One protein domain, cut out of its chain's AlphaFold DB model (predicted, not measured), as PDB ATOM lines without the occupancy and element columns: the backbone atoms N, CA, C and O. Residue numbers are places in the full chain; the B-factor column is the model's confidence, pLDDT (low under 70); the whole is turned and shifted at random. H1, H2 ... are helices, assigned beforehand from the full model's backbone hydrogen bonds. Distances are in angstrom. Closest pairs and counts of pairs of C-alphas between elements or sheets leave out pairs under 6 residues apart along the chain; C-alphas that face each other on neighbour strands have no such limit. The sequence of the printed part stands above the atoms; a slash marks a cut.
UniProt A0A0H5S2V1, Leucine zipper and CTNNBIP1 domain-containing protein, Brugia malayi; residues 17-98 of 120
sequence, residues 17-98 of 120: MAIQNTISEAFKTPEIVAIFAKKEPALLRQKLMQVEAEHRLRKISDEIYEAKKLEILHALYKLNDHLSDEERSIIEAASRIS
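AT A GLANCE: This is residues 17 to 98 of the 120 residues of the protein "Leucine zipper and CTNNBIP1 domain-containing protein" of Brugia malayi (UniProt A0A0H5S2V1). One long helix, H4, runs through the middle, and the other four helices are set round it. H3 lies side by side with it as the other leg of a long helical hairpin, the short H2 lies along it near its end, the short H1 lies along it near its beginning, and H5 crosses it on the side away from H2. The printed part has 82 residues with five named helices, in the order H1, H2, H3, H4, H5, and no named strand; the class is all helix. It is compact, with a radius of gyration of the C-alphas of 12.1 A, and rounded, spanning 31 by 30 by 25 A.

HOW THE PARTS SIT: Start at H4, residues 62 to 78, the hub, which touches four other helices. H3, residues 41 to 56, touches it with 15 pairs of C-alphas within 8 A, closest at Pro 41 and Leu 76, 6.1 A; the two form a hairpin at a shallow tilt of 13 degrees, opposite ways. H2, residues 30 to 37, touches H4 at residues 71 to 75 of H4 alone; their closest C-alphas are those of Phe 36 and Ala 75, 6.2 A apart, at a shallow tilt of 15 degrees, the same way. H2 and H3 are also a hairpin, with the C-alphas of Ile 35 and Leu 44 closest at 6.7 A and a shallow tilt of 28 degrees. H1, residues 17 to 23, touches residues 63 to 67 of H4 alone, closest at the C-alphas of Ile 19 and Glu 63, 6.9 A. H5, residues 85 to 97, is about perpendicular to H4, at 76 degrees; look at the C-alphas of His 74 and Ile 91, their closest, 6.6 A apart. H1 and H5 are close but not clearly touching, while H3 and H5 are apart. In H1, H2, H3 and H4 every O i to N i+4 pair is within hydrogen-bond range; in H5 it is 8 of 9.

IN THESE COORDINATES: Find C-alpha 62 at (12.962, 57.207, 89.798); from there H4 runs 24.2 A to C-alpha 78 at (7.670, 72.258, 71.603). H3, 22.7 A long, begins at C-alpha 41, at (6.427, 77.729, 79.749). H5 measures 18.6 A, H2 10.3 A and H1 9.9 A from first to last C-alpha.

THE WHOLE: The two C-alphas farthest apart, those of Met 17 and Ala 42, are 32.2 A from each other. The printed part has no cut. The links H2 to H3 and H3 to H4 are tight, and those from H1 to H2 and from H4 to H5 are short. Look at the B-factor column: the mean pLDDT of the printed part is 80.8, and residues 17 to 28 and 94 to 98 are under 70.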
ATOM      1  N   MET A  17      11.347  47.734  80.469       46.53
ATOM      2  CA  MET A  17      10.192  47.584  79.575       46.53
ATOM      3  C   MET A  17       9.035  48.533  79.936       46.53
ATOM      4  O   MET A  17       8.388  49.063  79.036       46.53
ATOM      5  N   ALA A  18       8.804  48.813  81.221       44.00
ATOM      6  CA  ALA A  18       7.803  49.775  81.685       44.00
ATOM      7  C   ALA A  18       8.174  51.219  81.307       44.00
ATOM      8  O   ALA A  18       7.332  51.958  80.793       44.00
ATOM      9  N   ILE A  19       9.461  51.575  81.402       49.88
ATOM     10  CA  ILE A  19      10.007  52.822  80.859       49.88
ATOM     11  C   ILE A  19       9.788  52.878  79.339       49.88
ATOM     12  O   ILE A  19       9.253  53.859  78.835       49.88
ATOM     13  N   GLN A  20      10.121  51.815  78.599       45.69
ATOM     14  CA  GLN A  20       9.963  51.771  77.136       45.69
ATOM     15  C   GLN A  20       8.507  51.933  76.668       45.69
ATOM     16  O   GLN A  20       8.275  52.600  75.663       45.69
ATOM     17  N   ASN A  21       7.531  51.387  77.401       48.41
ATOM     18  CA  ASN A  21       6.114  51.541  77.064       48.41
ATOM     19  C   ASN A  21       5.531  52.889  77.527       48.41
ATOM     20  O   ASN A  21       4.636  53.407  76.873       48.41
ATOM     21  N   THR A  22       6.058  53.487  78.603       44.00
ATOM     22  CA  THR A  22       5.624  54.803  79.119       44.00
ATOM     23  C   THR A  22       6.209  55.965  78.309       44.00
ATOM     24  O   THR A  22       5.608  57.030  78.215       44.00
ATOM     25  N   ILE A  23       7.349  55.768  77.643       47.59
ATOM     26  CA  ILE A  23       7.926  56.775  76.744       47.59
ATOM     27  C   ILE A  23       6.995  57.032  75.540       47.59
ATOM     28  O   ILE A  23       6.756  58.187  75.199       47.59
ATOM     29  N   SER A  24       6.342  56.010  74.969       46.50
ATOM     30  CA  SER A  24       5.282  56.207  73.954       46.50
ATOM     31  C   SER A  24       4.034  56.934  74.488       46.50
ATOM     32  O   SER A  24       3.179  57.359  73.713       46.50
ATOM     33  N   GLU A  25       3.939  57.114  75.804       49.47
ATOM     34  CA  GLU A  25       2.844  57.759  76.522       49.47
ATOM     35  C   GLU A  25       3.191  59.165  77.035       49.47
ATOM     36  O   GLU A  25       2.410  59.713  77.804       49.47
ATOM     37  N   ALA A  26       4.311  59.775  76.616       47.72
ATOM     38  CA  ALA A  26       4.864  61.016  77.192       47.72
ATOM     39  C   ALA A  26       4.005  62.305  77.053       47.72
ATOM     40  O   ALA A  26       4.498  63.423  77.216       47.72
ATOM     41  N   PHE A  27       2.719  62.172  76.736       56.25
ATOM     42  CA  PHE A  27       1.702  63.214  76.867       56.25
ATOM     43  C   PHE A  27       0.459  62.684  77.593       56.25
ATOM     44  O   PHE A  27      -0.669  62.944  77.170       56.25
ATOM     45  N   LYS A  28       0.633  61.916  78.674       65.75
ATOM     46  CA  LYS A  28      -0.512  61.388  79.429       65.75
ATOM     47  C   LYS A  28      -0.808  62.128  80.710       65.75
ATOM     48  O   LYS A  28      -1.945  62.034  81.168       65.75
ATOM     49  N   THR A  29       0.133  62.882  81.281       80.56
ATOM     50  CA  THR A  29      -0.167  63.644  82.498       80.56
ATOM     51  C   THR A  29      -1.122  64.795  82.160       80.56
ATOM     52  O   THR A  29      -0.691  65.783  81.555       80.56
ATOM     53  N   PRO A  30      -2.408  64.745  82.574       81.00
ATOM     54  CA  PRO A  30      -3.404  65.724  82.130       81.00
ATOM     55  C   PRO A  30      -3.048  67.150  82.555       81.00
ATOM     56  O   PRO A  30      -3.351  68.114  81.858       81.00
ATOM     57  N   GLU A  31      -2.358  67.279  83.689       85.56
ATOM     58  CA  GLU A  31      -1.849  68.550  84.193       85.56
ATOM     59  C   GLU A  31      -0.816  69.175  83.241       85.56
ATOM     60  O   GLU A  31      -0.943  70.345  82.892       85.56
ATOM     61  N   ILE A  32       0.170  68.403  82.768       86.56
ATOM     62  CA  ILE A  32       1.215  68.896  81.856       86.56
ATOM     63  C   ILE A  32       0.598  69.261  80.503       86.56
ATOM     64  O   ILE A  32       0.891  70.330  79.965       86.56
ATOM     65  N   VAL A  33      -0.322  68.434  79.997       84.94
ATOM     66  CA  VAL A  33      -1.074  68.710  78.761       84.94
ATOM     67  C   VAL A  33      -1.877  70.007  78.878       84.94
ATOM     68  O   VAL A  33      -1.859  70.824  77.958       84.94
ATOM     69  N   ALA A  34      -2.543  70.242  80.011       86.62
ATOM     70  CA  ALA A  34      -3.310  71.464  80.234       86.62
ATOM     71  C   ALA A  34      -2.418  72.718  80.258       86.62
ATOM     72  O   ALA A  34      -2.780  73.735  79.666       86.62
ATOM     73  N   ILE A  35      -1.251  72.652  80.906       88.44
ATOM     74  CA  ILE A  35      -0.284  73.762  80.935       88.44
ATOM     75  C   ILE A  35       0.287  74.014  79.530       88.44
ATOM     76  O   ILE A  35       0.375  75.160  79.083       88.44
ATOM     77  N   PHE A  36       0.622  72.946  78.800       87.44
ATOM     78  CA  PHE A  36       1.110  73.026  77.424       87.44
ATOM     79  C   PHE A  36       0.076  73.651  76.480       87.44
ATOM     80  O   PHE A  36       0.410  74.559  75.720       87.44
ATOM     81  N   ALA A  37      -1.193  73.239  76.571       87.12
ATOM     82  CA  ALA A  37      -2.283  73.797  75.770       87.12
ATOM     83  C   ALA A  37      -2.478  75.305  76.006       87.12
ATOM     84  O   ALA A  37      -2.809  76.042  75.078       87.12
ATOM     85  N   LYS A  38      -2.217  75.777  77.233       88.88
ATOM     86  CA  LYS A  38      -2.223  77.205  77.590       88.88
ATOM     87  C   LYS A  38      -0.966  77.963  77.153       88.88
ATOM     88  O   LYS A  38      -0.953  79.187  77.232       88.88
ATOM     89  N   LYS A  39       0.063  77.265  76.657       89.19
ATOM     90  CA  LYS A  39       1.360  77.829  76.243       89.19
ATOM     91  C   LYS A  39       2.049  78.613  77.365       89.19
ATOM     92  O   LYS A  39       2.576  79.698  77.138       89.19
ATOM     93  N   GLU A  40       2.055  78.054  78.573       91.94
ATOM     94  CA  GLU A  40       2.650  78.674  79.765       91.94
ATOM     95  C   GLU A  40       3.996  78.006  80.138       91.94
ATOM     96  O   GLU A  40       4.042  77.158  81.035       91.94
ATOM     97  N   PRO A  41       5.129  78.367  79.494       91.94
ATOM     98  CA  PRO A  41       6.427  77.729  79.749       91.94
ATOM     99  C   PRO A  41       6.946  77.968  81.174       91.94
ATOM    100  O   PRO A  41       7.554  77.083  81.771       91.94
ATOM    101  N   ALA A  42       6.644  79.125  81.773       94.25
ATOM    102  CA  ALA A  42       7.014  79.418  83.158       94.25
ATOM    103  C   ALA A  42       6.372  78.432  84.153       94.25
ATOM    104  O   ALA A  42       7.019  77.996  85.107       94.25
ATOM    105  N   LEU A  43       5.120  78.029  83.906       94.00
ATOM    106  CA  LEU A  43       4.419  77.072  84.756       94.00
ATOM    107  C   LEU A  43       4.956  75.645  84.557       94.00
ATOM    108  O   LEU A  43       5.094  74.907  85.532       94.00
ATOM    109  N   LEU A  44       5.360  75.280  83.333       93.88
ATOM    110  CA  LEU A  44       6.094  74.032  83.076       93.88
ATOM    111  C   LEU A  44       7.430  73.993  83.832       93.88
ATOM    112  O   LEU A  44       7.749  72.981  84.451       93.88
ATOM    113  N   ARG A  45       8.184  75.098  83.866       94.81
ATOM    114  CA  ARG A  45       9.427  75.201  84.656       94.81
ATOM    115  C   ARG A  45       9.182  75.061  86.150       94.81
ATOM    116  O   ARG A  45       9.908  74.339  86.831       94.81
ATOM    117  N   GLN A  46       8.138  75.703  86.665       95.81
ATOM    118  CA  GLN A  46       7.732  75.518  88.055       95.81
ATOM    119  C   GLN A  46       7.383  74.052  88.338       95.81
ATOM    120  O   GLN A  46       7.790  73.509  89.368       95.81
ATOM    121  N   LYS A  47       6.678  73.397  87.411       94.50
ATOM    122  CA  LYS A  47       6.333  71.982  87.540       94.50
ATOM    123  C   LYS A  47       7.567  71.083  87.534       94.50
ATOM    124  O   LYS A  47       7.629  70.159  88.340       94.50
ATOM    125  N   LEU A  48       8.559  71.381  86.693       94.25
ATOM    126  CA  LEU A  48       9.835  70.663  86.665       94.25
ATOM    127  C   LEU A  48      10.523  70.722  88.033       94.25
ATOM    128  O   LEU A  48      10.826  69.682  88.613       94.25
ATOM    129  N   MET A  49      10.657  71.925  88.603       95.94
ATOM    130  CA  MET A  49      11.247  72.109  89.936       95.94
ATOM    131  C   MET A  49      10.483  71.348  91.029       95.94
ATOM    132  O   MET A  49      11.094  70.803  91.951       95.94
ATOM    133  N   GLN A  50       9.149  71.299  90.939       95.56
ATOM    134  CA  GLN A  50       8.321  70.529  91.868       95.56
ATOM    135  C   GLN A  50       8.610  69.026  91.765       95.56
ATOM    136  O   GLN A  50       8.827  68.379  92.788       95.56
ATOM    137  N   VAL A  51       8.624  68.480  90.550       93.69
ATOM    138  CA  VAL A  51       8.871  67.053  90.292       93.69
ATOM    139  C   VAL A  51      10.263  66.644  90.784       93.69
ATOM    140  O   VAL A  51      10.401  65.633  91.471       93.69
ATOM    141  N   GLU A  52      11.282  67.467  90.541       94.56
ATOM    142  CA  GLU A  52      12.626  67.250  91.084       94.56
ATOM    143  C   GLU A  52      12.656  67.285  92.618       94.56
ATOM    144  O   GLU A  52      13.355  66.495  93.252       94.56
ATOM    145  N   ALA A  53      11.901  68.189  93.248       96.25
ATOM    146  CA  ALA A  53      11.811  68.242  94.703       96.25
ATOM    147  C   ALA A  53      11.107  67.004  95.279       96.25
ATOM    148  O   ALA A  53      11.557  66.460  96.285       96.25
ATOM    149  N   GLU A  54      10.027  66.538  94.652       93.56
ATOM    150  CA  GLU A  54       9.318  65.316  95.043       93.56
ATOM    151  C   GLU A  54      10.226  64.085  94.958       93.56
ATOM    152  O   GLU A  54      10.231  63.264  95.878       93.56
ATOM    153  N   HIS A  55      11.040  63.999  93.905       94.19
ATOM    154  CA  HIS A  55      12.037  62.946  93.731       94.19
ATOM    155  C   HIS A  55      13.129  62.995  94.803       94.19
ATOM    156  O   HIS A  55      13.360  62.002  95.494       94.19
ATOM    157  N   ARG A  56      13.720  64.176  95.048       94.25
ATOM    158  CA  ARG A  56      14.711  64.374  96.126       94.25
ATOM    159  C   ARG A  56      14.163  64.000  97.502       94.25
ATOM    160  O   ARG A  56      14.896  63.480  98.338       94.25
ATOM    161  N   LEU A  57      12.874  64.247  97.734       95.88
ATOM    162  CA  LEU A  57      12.168  63.886  98.965       95.88
ATOM    163  C   LEU A  57      11.683  62.425  98.988       95.88
ATOM    164  O   LEU A  57      10.955  62.061  99.910       95.88
ATOM    165  N   ARG A  58      12.060  61.596  98.000       91.88
ATOM    166  CA  ARG A  58      11.663  60.181  97.855       91.88
ATOM    167  C   ARG A  58      10.139  59.974  97.833       91.88
ATOM    168  O   ARG A  58       9.653  58.910  98.205       91.88
ATOM    169  N   LYS A  59       9.371  60.988  97.417       91.44
ATOM    170  CA  LYS A  59       7.900  60.921  97.319       91.44
ATOM    171  C   LYS A  59       7.428  60.198  96.062       91.44
ATOM    172  O   LYS A  59       6.312  59.691  96.037       91.44
ATOM    173  N   ILE A  60       8.261  60.195  95.027       86.06
ATOM    174  CA  ILE A  60       8.025  59.526  93.749       86.06
ATOM    175  C   ILE A  60       9.221  58.629  93.426       86.06
ATOM    176  O   ILE A  60      10.337  58.910  93.869       86.06
ATOM    177  N   SER A  61       8.982  57.544  92.690       86.81
ATOM    178  CA  SER A  61      10.045  56.652  92.220       86.81
ATOM    179  C   SER A  61      10.880  57.313  91.121       86.81
ATOM    180  O   SER A  61      10.430  58.264  90.476       86.81
ATOM    181  N   ASP A  62      12.079  56.776  90.888       82.69
ATOM    182  CA  ASP A  62      12.962  57.207  89.798       82.69
ATOM    183  C   ASP A  62      12.242  57.119  88.443       82.69
ATOM    184  O   ASP A  62      12.281  58.055  87.656       82.69
ATOM    185  N   GLU A  63      11.485  56.046  88.212       80.69
ATOM    186  CA  GLU A  63      10.705  55.856  86.985       80.69
ATOM    187  C   GLU A  63       9.657  56.962  86.766       80.69
ATOM    188  O   GLU A  63       9.574  57.541  85.683       80.69
ATOM    189  N   ILE A  64       8.885  57.308  87.805       83.75
ATOM    190  CA  ILE A  64       7.866  58.369  87.722       83.75
ATOM    191  C   ILE A  64       8.525  59.735  87.510       83.75
ATOM    192  O   ILE A  64       7.982  60.587  86.801       83.75
ATOM    193  N   TYR A  65       9.673  59.960  88.146       88.19
ATOM    194  CA  TYR A  65      10.447  61.183  87.993       88.19
ATOM    195  C   TYR A  65      10.963  61.348  86.561       88.19
ATOM    196  O   TYR A  65      10.692  62.380  85.948       88.19
ATOM    197  N   GLU A  66      11.631  60.332  86.011       85.19
ATOM    198  CA  GLU A  66      12.183  60.366  84.653       85.19
ATOM    199  C   GLU A  66      11.082  60.544  83.603       85.19
ATOM    200  O   GLU A  66      11.211  61.387  82.713       85.19
ATOM    201  N   ALA A  67       9.953  59.839  83.752       82.31
ATOM    202  CA  ALA A  67       8.804  59.995  82.862       82.31
ATOM    203  C   ALA A  67       8.284  61.442  82.867       82.31
ATOM    204  O   ALA A  67       8.261  62.097  81.825       82.31
ATOM    205  N   LYS A  68       7.941  61.989  84.043       86.81
ATOM    206  CA  LYS A  68       7.417  63.361  84.164       86.81
ATOM    207  C   LYS A  68       8.423  64.416  83.713       86.81
ATOM    208  O   LYS A  68       8.032  65.401  83.091       86.81
ATOM    209  N   LYS A  69       9.707  64.233  84.027       89.81
ATOM    210  CA  LYS A  69      10.778  65.134  83.594       89.81
ATOM    211  C   LYS A  69      10.836  65.191  82.073       89.81
ATOM    212  O   LYS A  69      10.830  66.287  81.516       89.81
ATOM    213  N   LEU A  70      10.818  64.039  81.406       87.75
ATOM    214  CA  LEU A  70      10.823  63.973  79.951       87.75
ATOM    215  C   LEU A  70       9.588  64.652  79.337       87.75
ATOM    216  O   LEU A  70       9.750  65.444  78.410       87.75
ATOM    217  N   GLU A  71       8.382  64.415  79.874       86.12
ATOM    218  CA  GLU A  71       7.153  65.070  79.388       86.12
ATOM    219  C   GLU A  71       7.264  66.602  79.457       86.12
ATOM    220  O   GLU A  71       6.966  67.309  78.491       86.12
ATOM    221  N   ILE A  72       7.728  67.128  80.597       90.38
ATOM    222  CA  ILE A  72       7.862  68.573  80.816       90.38
ATOM    223  C   ILE A  72       8.922  69.166  79.883       90.38
ATOM    224  O   ILE A  72       8.669  70.192  79.251       90.38
ATOM    225  N   LEU A  73      10.085  68.522  79.755       90.69
ATOM    226  CA  LEU A  73      11.158  68.977  78.869       90.69
ATOM    227  C   LEU A  73      10.728  68.954  77.396       90.69
ATOM    228  O   LEU A  73      11.017  69.893  76.654       90.69
ATOM    229  N   HIS A  74       9.977  67.937  76.976       86.06
ATOM    230  CA  HIS A  74       9.455  67.861  75.618       86.06
ATOM    231  C   HIS A  74       8.379  68.930  75.354       86.06
ATOM    232  O   HIS A  74       8.387  69.565  74.297       86.06
ATOM    233  N   ALA A  75       7.497  69.208  76.319       87.38
ATOM    234  CA  ALA A  75       6.545  70.314  76.224       87.38
ATOM    235  C   ALA A  75       7.257  71.677  76.116       87.38
ATOM    236  O   ALA A  75       6.893  72.495  75.271       87.38
ATOM    237  N   LEU A  76       8.310  71.901  76.909       90.25
ATOM    238  CA  LEU A  76       9.149  73.103  76.837       90.25
ATOM    239  C   LEU A  76       9.852  73.234  75.478       90.25
ATOM    240  O   LEU A  76       9.834  74.314  74.887       90.25
ATOM    241  N   TYR A  77      10.385  72.131  74.941       88.31
ATOM    242  CA  TYR A  77      10.966  72.083  73.596       88.31
ATOM    243  C   TYR A  77       9.955  72.503  72.525       88.31
ATOM    244  O   TYR A  77      10.240  73.370  71.702       88.31
ATOM    245  N   LYS A  78       8.740  71.941  72.563       85.69
ATOM    246  CA  LYS A  78       7.670  72.258  71.603       85.69
ATOM    247  C   LYS A  78       7.180  73.707  71.701       85.69
ATOM    248  O   LYS A  78       6.692  74.240  70.707       85.69
ATOM    249  N   LEU A  79       7.312  74.350  72.863       86.38
ATOM    250  CA  LEU A  79       7.010  75.774  73.053       86.38
ATOM    251  C   LEU A  79       8.183  76.707  72.696       86.38
ATOM    252  O   LEU A  79       8.027  77.920  72.817       86.38
ATOM    253  N   ASN A  80       9.314  76.175  72.216       86.62
ATOM    254  CA  ASN A  80      10.554  76.912  71.941       86.62
ATOM    255  C   ASN A  80      11.127  77.646  73.173       86.62
ATOM    256  O   ASN A  80      11.715  78.720  73.034       86.62
ATOM    257  N   ASP A  81      10.959  77.086  74.376       88.75
ATOM    258  CA  ASP A  81      11.604  77.618  75.582       88.75
ATOM    259  C   ASP A  81      13.117  77.311  75.610       88.75
ATOM    260  O   ASP A  81      13.619  76.435  74.896       88.75
ATOM    261  N   HIS A  82      13.873  78.036  76.440       86.19
ATOM    262  CA  HIS A  82      15.326  77.887  76.524       86.19
ATOM    263  C   HIS A  82      15.745  76.614  77.269       86.19
ATOM    264  O   HIS A  82      15.860  76.611  78.489       86.19
ATOM    265  N   LEU A  83      16.033  75.539  76.542       88.44
ATOM    266  CA  LEU A  83      16.575  74.310  77.126       88.44
ATOM    267  C   LEU A  83      18.102  74.349  77.234       88.44
ATOM    268  O   LEU A  83      18.779  74.805  76.306       88.44
ATOM    269  N   SER A  84      18.627  73.833  78.344       89.56
ATOM    270  CA  SER A  84      20.063  73.605  78.519       89.56
ATOM    271  C   SER A  84      20.555  72.449  77.639       89.56
ATOM    272  O   SER A  84      19.769  71.629  77.159       89.56
ATOM    273  N   ASP A  85      21.867  72.353  77.429       86.12
ATOM    274  CA  ASP A  85      22.444  71.276  76.611       86.12
ATOM    275  C   ASP A  85      22.230  69.889  77.239       86.12
ATOM    276  O   ASP A  85      22.027  68.903  76.530       86.12
ATOM    277  N   GLU A  86      22.190  69.818  78.571       85.62
ATOM    278  CA  GLU A  86      21.844  68.598  79.301       85.62
ATOM    279  C   GLU A  86      20.378  68.202  79.071       85.62
ATOM    280  O   GLU A  86      20.089  67.051  78.742       85.62
ATOM    281  N   GLU A  87      19.449  69.160  79.157       87.62
ATOM    282  CA  GLU A  87      18.021  68.930  78.902       87.62
ATOM    283  C   GLU A  87      17.763  68.480  77.457       87.62
ATOM    284  O   GLU A  87      16.964  67.571  77.219       87.62
ATOM    285  N   ARG A  88      18.472  69.068  76.486       84.94
ATOM    286  CA  ARG A  88      18.404  68.651  75.078       84.94
ATOM    287  C   ARG A  88      18.914  67.231  74.876       84.94
ATOM    288  O   ARG A  88      18.258  66.454  74.190       84.94
ATOM    289  N   SER A  89      20.034  66.878  75.506       82.38
ATOM    290  CA  SER A  89      20.602  65.528  75.432       82.38
ATOM    291  C   SER A  89      19.615  64.464  75.926       82.38
ATOM    292  O   SER A  89      19.479  63.411  75.305       82.38
ATOM    293  N   ILE A  90      18.855  64.759  76.988       81.12
ATOM    294  CA  ILE A  90      17.812  63.863  77.514       81.12
ATOM    295  C   ILE A  90      16.699  63.639  76.478       81.12
ATOM    296  O   ILE A  90      16.309  62.497  76.226       81.12
ATOM    297  N   ILE A  91      16.215  64.711  75.844       80.12
ATOM    298  CA  ILE A  91      15.180  64.626  74.801       80.12
ATOM    299  C   ILE A  91      15.698  63.841  73.589       80.12
ATOM    300  O   ILE A  91      15.004  62.967  73.071       80.12
ATOM    301  N   GLU A  92      16.924  64.117  73.140       78.62
ATOM    302  CA  GLU A  92      17.540  63.422  72.008       78.62
ATOM    303  C   GLU A  92      17.769  61.935  72.294       78.62
ATOM    304  O   GLU A  92      17.512  61.092  71.433       78.62
ATOM    305  N   ALA A  93      18.224  61.595  73.501       72.38
ATOM    306  CA  ALA A  93      18.395  60.214  73.929       72.38
ATOM    307  C   ALA A  93      17.056  59.466  73.923       72.38
ATOM    308  O   ALA A  93      16.987  58.348  73.412       72.38
ATOM    309  N   ALA A  94      15.983  60.097  74.407       67.56
ATOM    310  CA  ALA A  94      14.641  59.522  74.386       67.56
ATOM    311  C   ALA A  94      14.079  59.375  72.959       67.56
ATOM    312  O   ALA A  94      13.499  58.342  72.629       67.56
ATOM    313  N   SER A  95      14.315  60.354  72.078       62.19
ATOM    314  CA  SER A  95      13.886  60.309  70.671       62.19
ATOM    315  C   SER A  95      14.588  59.230  69.845       62.19
ATOM    316  O   SER A  95      14.063  58.821  68.815       62.19
ATOM    317  N   ARG A  96      15.778  58.774  70.253       58.81
ATOM    318  CA  ARG A  96      16.464  57.635  69.616       58.81
ATOM    319  C   ARG A  96      15.914  56.284  70.073       58.81
ATOM    320  O   ARG A  96      16.181  55.278  69.423       58.81
ATOM    321  N   ILE A  97      15.205  56.256  71.202       56.31
ATOM    322  CA  ILE A  97      14.658  55.042  71.818       56.31
ATOM    323  C   ILE A  97      13.199  54.816  71.394       56.31
ATOM    324  O   ILE A  97      12.785  53.666  71.267       56.31
ATOM    325  N   SER A  98      12.446  55.882  71.124       48.16
ATOM    326  CA  SER A  98      11.055  55.808  70.674       48.16
ATOM    327  C   SER A  98      10.841  56.645  69.417       48.16
ATOM    328  O   SER A  98      11.224  57.814  69.381       48.16
TER     329      SER A  98